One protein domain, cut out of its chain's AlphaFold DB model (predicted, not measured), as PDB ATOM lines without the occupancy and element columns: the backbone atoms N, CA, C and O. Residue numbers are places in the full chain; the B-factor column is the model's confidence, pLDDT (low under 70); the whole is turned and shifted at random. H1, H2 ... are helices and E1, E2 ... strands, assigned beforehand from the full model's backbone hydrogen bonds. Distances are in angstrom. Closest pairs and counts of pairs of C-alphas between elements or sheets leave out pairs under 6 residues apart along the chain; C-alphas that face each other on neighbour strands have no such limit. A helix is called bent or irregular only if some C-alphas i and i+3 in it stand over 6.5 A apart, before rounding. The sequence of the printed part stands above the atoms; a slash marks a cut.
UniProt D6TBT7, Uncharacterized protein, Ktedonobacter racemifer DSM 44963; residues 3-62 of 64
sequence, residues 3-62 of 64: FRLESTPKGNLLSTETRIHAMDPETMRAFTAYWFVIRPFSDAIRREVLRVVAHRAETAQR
ATOM      1  N   PHE A   3    -105.024 166.593 -79.956       90.75
ATOM      2  CA  PHE A   3    -103.822 166.909 -80.725       90.75
ATOM      3  C   PHE A   3    -103.978 168.298 -81.331       90.75
ATOM      4  O   PHE A   3    -105.052 168.640 -81.825       90.75
ATOM      5  N   ARG A   4    -102.914 169.095 -81.280       94.12
ATOM      6  CA  ARG A   4    -102.851 170.401 -81.934       94.12
ATOM      7  C   ARG A   4    -101.637 170.462 -82.835       94.12
ATOM      8  O   ARG A   4    -100.560 170.019 -82.444       94.12
ATOM      9  N   LEU A   5    -101.843 171.018 -84.020       94.69
ATOM     10  CA  LEU A   5    -100.802 171.261 -85.000       94.69
ATOM     11  C   LEU A   5    -100.710 172.765 -85.233       94.69
ATOM     12  O   LEU A   5    -101.717 173.401 -85.540       94.69
ATOM     13  N   GLU A   6     -99.514 173.314 -85.083       95.25
ATOM     14  CA  GLU A   6     -99.246 174.737 -85.269       95.25
ATOM     15  C   GLU A   6     -98.129 174.909 -86.298       95.25
ATOM     16  O   GLU A   6     -97.058 174.310 -86.173       95.25
ATOM     17  N   SER A   7     -98.369 175.722 -87.326       93.94
ATOM     18  CA  SER A   7     -97.341 176.061 -88.310       93.94
ATOM     19  C   SER A   7     -96.360 177.055 -87.696       93.94
ATOM     20  O   SER A   7     -96.743 178.143 -87.270       93.94
ATOM     21  N   THR A   8     -95.081 176.694 -87.666       93.56
ATOM     22  CA  THR A   8     -93.993 177.539 -87.162       93.56
ATOM     23  C   THR A   8     -93.020 177.876 -88.298       93.56
ATOM     24  O   THR A   8     -92.957 177.143 -89.287       93.56
ATOM     25  N   PRO A   9     -92.179 178.918 -88.160       91.62
ATOM     26  CA  PRO A   9     -91.152 179.227 -89.160       91.62
ATOM     27  C   PRO A   9     -90.152 178.089 -89.428       91.62
ATOM     28  O   PRO A   9     -89.463 178.110 -90.442       91.62
ATOM     29  N   LYS A  10     -90.043 177.107 -88.521       88.44
ATOM     30  CA  LYS A  10     -89.118 175.966 -88.625       88.44
ATOM     31  C   LYS A  10     -89.799 174.659 -89.063       88.44
ATOM     32  O   LYS A  10     -89.136 173.629 -89.087       88.44
ATOM     33  N   GLY A  11     -91.098 174.679 -89.374       89.56
ATOM     34  CA  GLY A  11     -91.903 173.488 -89.677       89.56
ATOM     35  C   GLY A  11     -93.172 173.416 -88.827       89.56
ATOM     36  O   GLY A  11     -93.586 174.411 -88.237       89.56
ATOM     37  N   ASN A  12     -93.798 172.245 -88.731       93.38
ATOM     38  CA  ASN A  12     -95.030 172.081 -87.953       93.38
ATOM     39  C   ASN A  12     -94.736 171.573 -86.534       93.38
ATOM     40  O   ASN A  12     -94.042 170.571 -86.362       93.38
ATOM     41  N   LEU A  13     -95.304 172.227 -85.521       93.88
ATOM     42  CA  LEU A  13     -95.274 171.781 -84.132       93.88
ATOM     43  C   LEU A  13     -96.524 170.952 -83.834       93.88
ATOM     44  O   LEU A  13     -97.633 171.483 -83.789       93.88
ATOM     45  N   LEU A  14     -96.340 169.655 -83.593       94.81
ATOM     46  CA  LEU A  14     -97.394 168.774 -83.098       94.81
ATOM     47  C   LEU A  14     -97.304 168.669 -81.573       94.81
ATOM     48  O   LEU A  14     -96.281 168.259 -81.026       94.81
ATOM     49  N   SER A  15     -98.395 168.993 -80.884       93.69
ATOM     50  CA  SER A  15     -98.507 168.889 -79.430       93.69
ATOM     51  C   SER A  15     -99.733 168.078 -79.017       93.69
ATOM     52  O   SER A  15    -100.708 167.947 -79.761       93.69
ATOM     53  N   THR A  16     -99.687 167.512 -77.810       93.38
ATOM     54  CA  THR A  16    -100.831 166.833 -77.196       93.38
ATOM     55  C   THR A  16    -101.129 167.423 -75.827       93.38
ATOM     56  O   THR A  16    -100.221 167.664 -75.032       93.38
ATOM     57  N   GLU A  17    -102.411 167.648 -75.544       92.00
ATOM     58  CA  GLU A  17    -102.878 168.132 -74.249       92.00
ATOM     59  C   GLU A  17    -103.818 167.111 -73.604       92.00
ATOM     60  O   GLU A  17    -104.742 166.567 -74.226       92.00
ATOM     61  N   THR A  18    -103.580 166.858 -72.318       87.25
ATOM     62  CA  THR A  18    -104.467 166.074 -71.460       87.25
ATOM     63  C   THR A  18    -104.983 166.991 -70.366       87.25
ATOM     64  O   THR A  18    -104.227 167.383 -69.483       87.25
ATOM     65  N   ARG A  19    -106.265 167.351 -70.450       88.00
ATOM     66  CA  ARG A  19    -106.952 168.137 -69.426       88.00
ATOM     67  C   ARG A  19    -107.613 167.180 -68.451       88.00
ATOM     68  O   ARG A  19    -108.346 166.292 -68.882       88.00
ATOM     69  N   ILE A  20    -107.340 167.363 -67.166       85.19
ATOM     70  CA  ILE A  20    -108.038 166.675 -66.083       85.19
ATOM     71  C   ILE A  20    -108.870 167.723 -65.357       85.19
ATOM     72  O   ILE A  20    -108.353 168.776 -64.991       85.19
ATOM     73  N   HIS A  21    -110.155 167.439 -65.180       83.94
ATOM     74  CA  HIS A  21    -111.044 168.253 -64.369       83.94
ATOM     75  C   HIS A  21    -111.224 167.566 -63.018       83.94
ATOM     76  O   HIS A  21    -111.615 166.400 -62.977       83.94
ATOM     77  N   ALA A  22    -110.938 168.274 -61.931       77.50
ATOM     78  CA  ALA A  22    -111.239 167.816 -60.583       77.50
ATOM     79  C   ALA A  22    -112.250 168.780 -59.968       77.50
ATOM     80  O   ALA A  22    -112.053 169.993 -60.013       77.50
ATOM     81  N   MET A  23    -113.342 168.234 -59.439       77.25
ATOM     82  CA  MET A  23    -114.488 169.024 -58.982       77.25
ATOM     83  C   MET A  23    -114.339 169.517 -57.539       77.25
ATOM     84  O   MET A  23    -115.050 170.434 -57.139       77.25
ATOM     85  N   ASP A  24    -113.406 168.951 -56.770       90.12
ATOM     86  CA  ASP A  24    -113.240 169.252 -55.353       90.12
ATOM     87  C   ASP A  24    -111.763 169.178 -54.886       90.12
ATOM     88  O   ASP A  24    -110.926 168.513 -55.517       90.12
ATOM     89  N   PRO A  25    -111.408 169.872 -53.783       88.19
ATOM     90  CA  PRO A  25    -110.033 169.922 -53.281       88.19
ATOM     91  C   PRO A  25    -109.473 168.580 -52.791       88.19
ATOM     92  O   PRO A  25    -108.252 168.402 -52.783       88.19
ATOM     93  N   GLU A  26    -110.321 167.645 -52.360       89.62
ATOM     94  CA  GLU A  26    -109.895 166.339 -51.849       89.62
ATOM     95  C   GLU A  26    -109.476 165.421 -53.004       89.62
ATOM     96  O   GLU A  26    -108.345 164.919 -53.024       89.62
ATOM     97  N   THR A  27    -110.317 165.329 -54.036       89.44
ATOM     98  CA  THR A  27    -110.019 164.663 -55.307       89.44
ATOM     99  C   THR A  27    -108.771 165.251 -55.952       89.44
ATOM    100  O   THR A  27    -107.933 164.501 -56.449       89.44
ATOM    101  N   MET A  28    -108.573 166.574 -55.891       90.12
ATOM    102  CA  MET A  28    -107.343 167.204 -56.384       90.12
ATOM    103  C   MET A  28    -106.085 166.691 -55.677       90.12
ATOM    104  O   MET A  28    -105.075 166.446 -56.339       90.12
ATOM    105  N   ARG A  29    -106.111 166.518 -54.351       91.31
ATOM    106  CA  ARG A  29    -104.948 166.033 -53.586       91.31
ATOM    107  C   ARG A  29    -104.645 164.573 -53.903       91.31
ATOM    108  O   ARG A  29    -103.499 164.250 -54.217       91.31
ATOM    109  N   ALA A  30    -105.671 163.722 -53.885       91.25
ATOM    110  CA  ALA A  30    -105.534 162.311 -54.233       91.25
ATOM    111  C   ALA A  30    -105.044 162.140 -55.679       91.25
ATOM    112  O   ALA A  30    -104.085 161.407 -55.934       91.25
ATOM    113  N   PHE A  31    -105.632 162.891 -56.615       91.62
ATOM    114  CA  PHE A  31    -105.215 162.888 -58.010       91.62
ATOM    115  C   PHE A  31    -103.785 163.395 -58.171       91.62
ATOM    116  O   PHE A  31    -103.031 162.805 -58.929       91.62
ATOM    117  N   THR A  32    -103.373 164.439 -57.449       90.69
ATOM    118  CA  THR A  32    -101.997 164.955 -57.525       90.69
ATOM    119  C   THR A  32    -100.985 163.905 -57.071       90.69
ATOM    120  O   THR A  32     -99.980 163.707 -57.753       90.69
ATOM    121  N   ALA A  33    -101.258 163.194 -55.972       93.25
ATOM    122  CA  ALA A  33    -100.392 162.121 -55.482       93.25
ATOM    123  C   ALA A  33    -100.307 160.954 -56.479       93.25
ATOM    124  O   ALA A  33     -99.214 160.529 -56.853       93.25
ATOM    125  N   TYR A  34    -101.456 160.490 -56.977       92.75
ATOM    126  CA  TYR A  34    -101.531 159.479 -58.034       92.75
ATOM    127  C   TYR A  34    -100.777 159.918 -59.301       92.75
ATOM    128  O   TYR A  34     -99.956 159.182 -59.856       92.75
ATOM    129  N   TRP A  35    -101.017 161.152 -59.741       92.38
ATOM    130  CA  TRP A  35    -100.437 161.715 -60.950       92.38
ATOM    131  C   TRP A  35     -98.929 161.877 -60.824       92.38
ATOM    132  O   TRP A  35     -98.230 161.641 -61.798       92.38
ATOM    133  N   PHE A  36     -98.396 162.202 -59.646       93.69
ATOM    134  CA  PHE A  36     -96.951 162.291 -59.436       93.69
ATOM    135  C   PHE A  36     -96.225 160.979 -59.778       93.69
ATOM    136  O   PHE A  36     -95.146 161.013 -60.368       93.69
ATOM    137  N   VAL A  37     -96.847 159.831 -59.492       94.94
ATOM    138  CA  VAL A  37     -96.290 158.503 -59.796       94.94
ATOM    139  C   VAL A  37     -96.479 158.129 -61.268       94.94
ATOM    140  O   VAL A  37     -95.558 157.628 -61.910       94.94
ATOM    141  N   ILE A  38     -97.663 158.381 -61.830       93.81
ATOM    142  CA  ILE A  38     -98.040 157.906 -63.173       93.81
ATOM    143  C   ILE A  38     -97.581 158.837 -64.304       93.81
ATOM    144  O   ILE A  38     -97.281 158.382 -65.416       93.81
ATOM    145  N   ARG A  39     -97.508 160.145 -64.040       91.81
ATOM    146  CA  ARG A  39     -97.110 161.171 -65.008       91.81
ATOM    147  C   ARG A  39     -95.783 160.873 -65.711       91.81
ATOM    148  O   ARG A  39     -95.798 160.976 -66.934       91.81
ATOM    149  N   PRO A  40     -94.663 160.517 -65.047       93.38
ATOM    150  CA  PRO A  40     -93.389 160.331 -65.748       93.38
ATOM    151  C   PRO A  40     -93.460 159.244 -66.826       93.38
ATOM    152  O   PRO A  40     -92.990 159.454 -67.945       93.38
ATOM    153  N   PHE A  41     -94.118 158.120 -66.535       94.81
ATOM    154  CA  PHE A  41     -94.296 157.029 -67.496       94.81
ATOM    155  C   PHE A  41     -95.229 157.431 -68.641       94.81
ATOM    156  O   PHE A  41     -94.920 157.223 -69.813       94.81
ATOM    157  N   SER A  42     -96.348 158.080 -68.306       91.00
ATOM    158  CA  SER A  42     -97.301 158.585 -69.300       91.00
ATOM    159  C   SER A  42     -96.666 159.631 -70.224       91.00
ATOM    160  O   SER A  42     -96.913 159.644 -71.430       91.00
ATOM    161  N   ASP A  43     -95.826 160.509 -69.674       91.88
ATOM    162  CA  ASP A  43     -95.078 161.523 -70.417       91.88
ATOM    163  C   ASP A  43     -94.035 160.879 -71.336       91.88
ATOM    164  O   ASP A  43     -93.898 161.319 -72.477       91.88
ATOM    165  N   ALA A  44     -93.343 159.826 -70.893       95.25
ATOM    166  CA  ALA A  44     -92.386 159.098 -71.724       95.25
ATOM    167  C   ALA A  44     -93.061 158.461 -72.948       95.25
ATOM    168  O   ALA A  44     -92.615 158.680 -74.074       95.25
ATOM    169  N   ILE A  45     -94.186 157.766 -72.748       94.25
ATOM    170  CA  ILE A  45     -94.955 157.156 -73.846       94.25
ATOM    171  C   ILE A  45     -95.433 158.232 -74.827       94.25
ATOM    172  O   ILE A  45     -95.240 158.100 -76.034       94.25
ATOM    173  N   ARG A  46     -96.013 159.331 -74.327       93.44
ATOM    174  CA  ARG A  46     -96.476 160.434 -75.187       93.44
ATOM    175  C   ARG A  46     -95.333 161.065 -75.980       93.44
ATOM    176  O   ARG A  46     -95.513 161.365 -77.158       93.44
ATOM    177  N   ARG A  47     -94.162 161.249 -75.364       94.25
ATOM    178  CA  ARG A  47     -92.963 161.753 -76.051       94.25
ATOM    179  C   ARG A  47     -92.501 160.802 -77.147       94.25
ATOM    180  O   ARG A  47     -92.153 161.278 -78.223       94.25
ATOM    181  N   GLU A  48     -92.529 159.496 -76.901       96.50
ATOM    182  CA  GLU A  48     -92.144 158.501 -77.903       96.50
ATOM    183  C   GLU A  48     -93.098 158.504 -79.096       96.50
ATOM    184  O   GLU A  48     -92.659 158.561 -80.241       96.50
ATOM    185  N   VAL A  49     -94.407 158.553 -78.834       95.12
ATOM    186  CA  VAL A  49     -95.425 158.675 -79.887       95.12
ATOM    187  C   VAL A  49     -95.177 159.921 -80.740       95.12
ATOM    188  O   VAL A  49     -95.130 159.817 -81.965       95.12
ATOM    189  N   LEU A  50     -94.968 161.088 -80.119       95.25
ATOM    190  CA  LEU A  50     -94.682 162.323 -80.858       95.25
ATOM    191  C   LEU A  50     -93.378 162.228 -81.662       95.25
ATOM    192  O   LEU A  50     -93.341 162.690 -82.800       95.25
ATOM    193  N   ARG A  51     -92.333 161.595 -81.113       95.50
ATOM    194  CA  ARG A  51     -91.057 161.392 -81.812       95.50
ATOM    195  C   ARG A  51     -91.222 160.510 -83.047       95.50
ATOM    196  O   ARG A  51     -90.725 160.865 -84.112       95.50
ATOM    197  N   VAL A  52     -91.932 159.389 -82.928       96.25
ATOM    198  CA  VAL A  52     -92.187 158.480 -84.055       96.25
ATOM    199  C   VAL A  52     -93.015 159.174 -85.136       96.25
ATOM    200  O   VAL A  52     -92.712 159.033 -86.320       96.25
ATOM    201  N   VAL A  53     -94.034 159.945 -84.747       94.81
ATOM    202  CA  VAL A  53     -94.838 160.727 -85.697       94.81
ATOM    203  C   VAL A  53     -93.981 161.770 -86.414       94.81
ATOM    204  O   VAL A  53     -94.058 161.850 -87.638       94.81
ATOM    205  N   ALA A  54     -93.140 162.515 -85.688       93.69
ATOM    206  CA  ALA A  54     -92.224 163.489 -86.282       93.69
ATOM    207  C   ALA A  54     -91.278 162.822 -87.289       93.69
ATOM    208  O   ALA A  54     -91.224 163.236 -88.443       93.69
ATOM    209  N   HIS A  55     -90.635 161.718 -86.896       94.69
ATOM    210  CA  HIS A  55     -89.734 160.979 -87.775       94.69
ATOM    211  C   HIS A  55     -90.431 160.516 -89.062       94.69
ATOM    212  O   HIS A  55     -89.926 160.748 -90.157       94.69
ATOM    213  N   ARG A  56     -91.626 159.921 -88.948       94.12
ATOM    214  CA  ARG A  56     -92.408 159.482 -90.114       94.12
ATOM    215  C   ARG A  56     -92.795 160.653 -91.016       94.12
ATOM    216  O   ARG A  56     -92.648 160.544 -92.231       94.12
ATOM    217  N   ALA A  57     -93.254 161.761 -90.439       92.88
ATOM    218  CA  ALA A  57     -93.636 162.950 -91.196       92.88
ATOM    219  C   ALA A  57     -92.444 163.552 -91.958       92.88
ATOM    220  O   ALA A  57     -92.568 163.858 -93.141       92.88
ATOM    221  N   GLU A  58     -91.280 163.653 -91.316       91.19
ATOM    222  CA  GLU A  58     -90.048 164.159 -91.935       91.19
ATOM    223  C   GLU A  58     -89.538 163.231 -93.046       91.19
ATOM    224  O   GLU A  58     -89.119 163.704 -94.103       91.19
ATOM    225  N   THR A  59     -89.607 161.908 -92.849       91.19
ATOM    226  CA  THR A  59     -89.214 160.938 -93.885       91.19
ATOM    227  C   THR A  59     -90.156 160.945 -95.084       91.19
ATOM    228  O   THR A  59     -89.684 160.862 -96.209       91.19
ATOM    229  N   ALA A  60     -91.466 161.104 -94.867       84.88
ATOM    230  CA  ALA A  60     -92.449 161.194 -95.947       84.88
ATOM    231  C   ALA A  60     -92.333 162.504 -96.748       84.88
ATOM    232  O   ALA A  60     -92.744 162.554 -97.904       84.88
ATOM    233  N   GLN A  61     -91.792 163.564 -96.139       75.19
ATOM    234  CA  GLN A  61     -91.587 164.859 -96.790       75.19
ATOM    235  C   GLN A  61     -90.320 164.930 -97.642       75.19
ATOM    236  O   GLN A  61     -90.241 165.813 -98.493       75.19
ATOM    237  N   ARG A  62     -89.330 164.051 -97.439       62.97
ATOM    238  CA  ARG A  62     -88.173 163.984 -98.339       62.97
ATOM    239  C   ARG A  62     -88.587 163.242 -99.611       62.97
ATOM    240  O   ARG A  62     -88.837 162.040 -99.524       62.97
TER     241      ARG A  62
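AT A GLANCE: This is residues 3 to 62 of the 64 residues of an uncharacterized protein of Ktedonobacter racemifer DSM 44963 (UniProt D6TBT7). A long helix, sharply bent into a short arm H1a and a long arm H1b, makes an open hook with a two-stranded hairpin, E1 and E2, near H1b. From the hairpin an extended link, residues 18 to 24, leads away to H1a, and past the bend H1b comes back along the longest axis to pass beside E2, with an open gap between the link and the helix. The printed part has 60 residues, with two named strands and then one named helix along the chain, E1, E2, H1; the sheet has the order E1, E2 and is antiparallel, and the class is mixed, helices and strands. The whole is only just extended, close to loose, with a radius of gyration of the C-alphas of 16.0 A, and it spans 51 by 21 by 13 A.

HOW THE PARTS SIT: E1, residues 3 to 8, and E2, residues 11 to 17, form a hairpin of antiparallel neighbour strands, with 153 degrees between their directions. The C-alphas of Leu 5 and Leu 14 face each other at 4.6 A. Across the pair, N 6 and O 13 are 2.9 A apart and N 13 and O 6 are 2.8 A apart, within hydrogen-bond range. H1, residues 25 to 61, was assigned as one helix by its hydrogen bonds but is bent, with C-alphas 37 and 40 6.9 A apart. Its arms H1a, residues 25 to 37, and H1b, residues 40 to 61, stand at a steep tilt of 64 degrees. E2 and H1b have 3 pairs of C-alphas within 8 A, the closest being those of Leu 14 and Leu 50 at 7.3 A. E1 is apart from H1a and from H1b. Every O i to N i+4 pair of H1b is within hydrogen-bond range, and 8 of 9 are in H1a.

IN THESE COORDINATES: E1 begins at C-alpha 3 (-103.822, 166.909, -80.725) and is 15.8 A long from first to last C-alpha. E2 is 19.7 A long. H1a begins at C-alpha 25 (-110.033, 169.922, -53.281) and is 19.0 A long; H1b is 31.4 A long and ends at C-alpha 61 (-91.587, 164.859, -96.790).

THE WHOLE: The outline is a rod, and the two C-alphas farthest apart are those of Glu 26 and Arg 62, at 51.4 A. Residues 32 to 45, which belong to H1, stand free. The printed part, residues 3 to 62, has no cut. The link from E1 to E2 is tight, with 2 residues, and that from E2 to H1 is short, with 7. The mean pLDDT of the printed part is 91.0, and residue 62 is under 70.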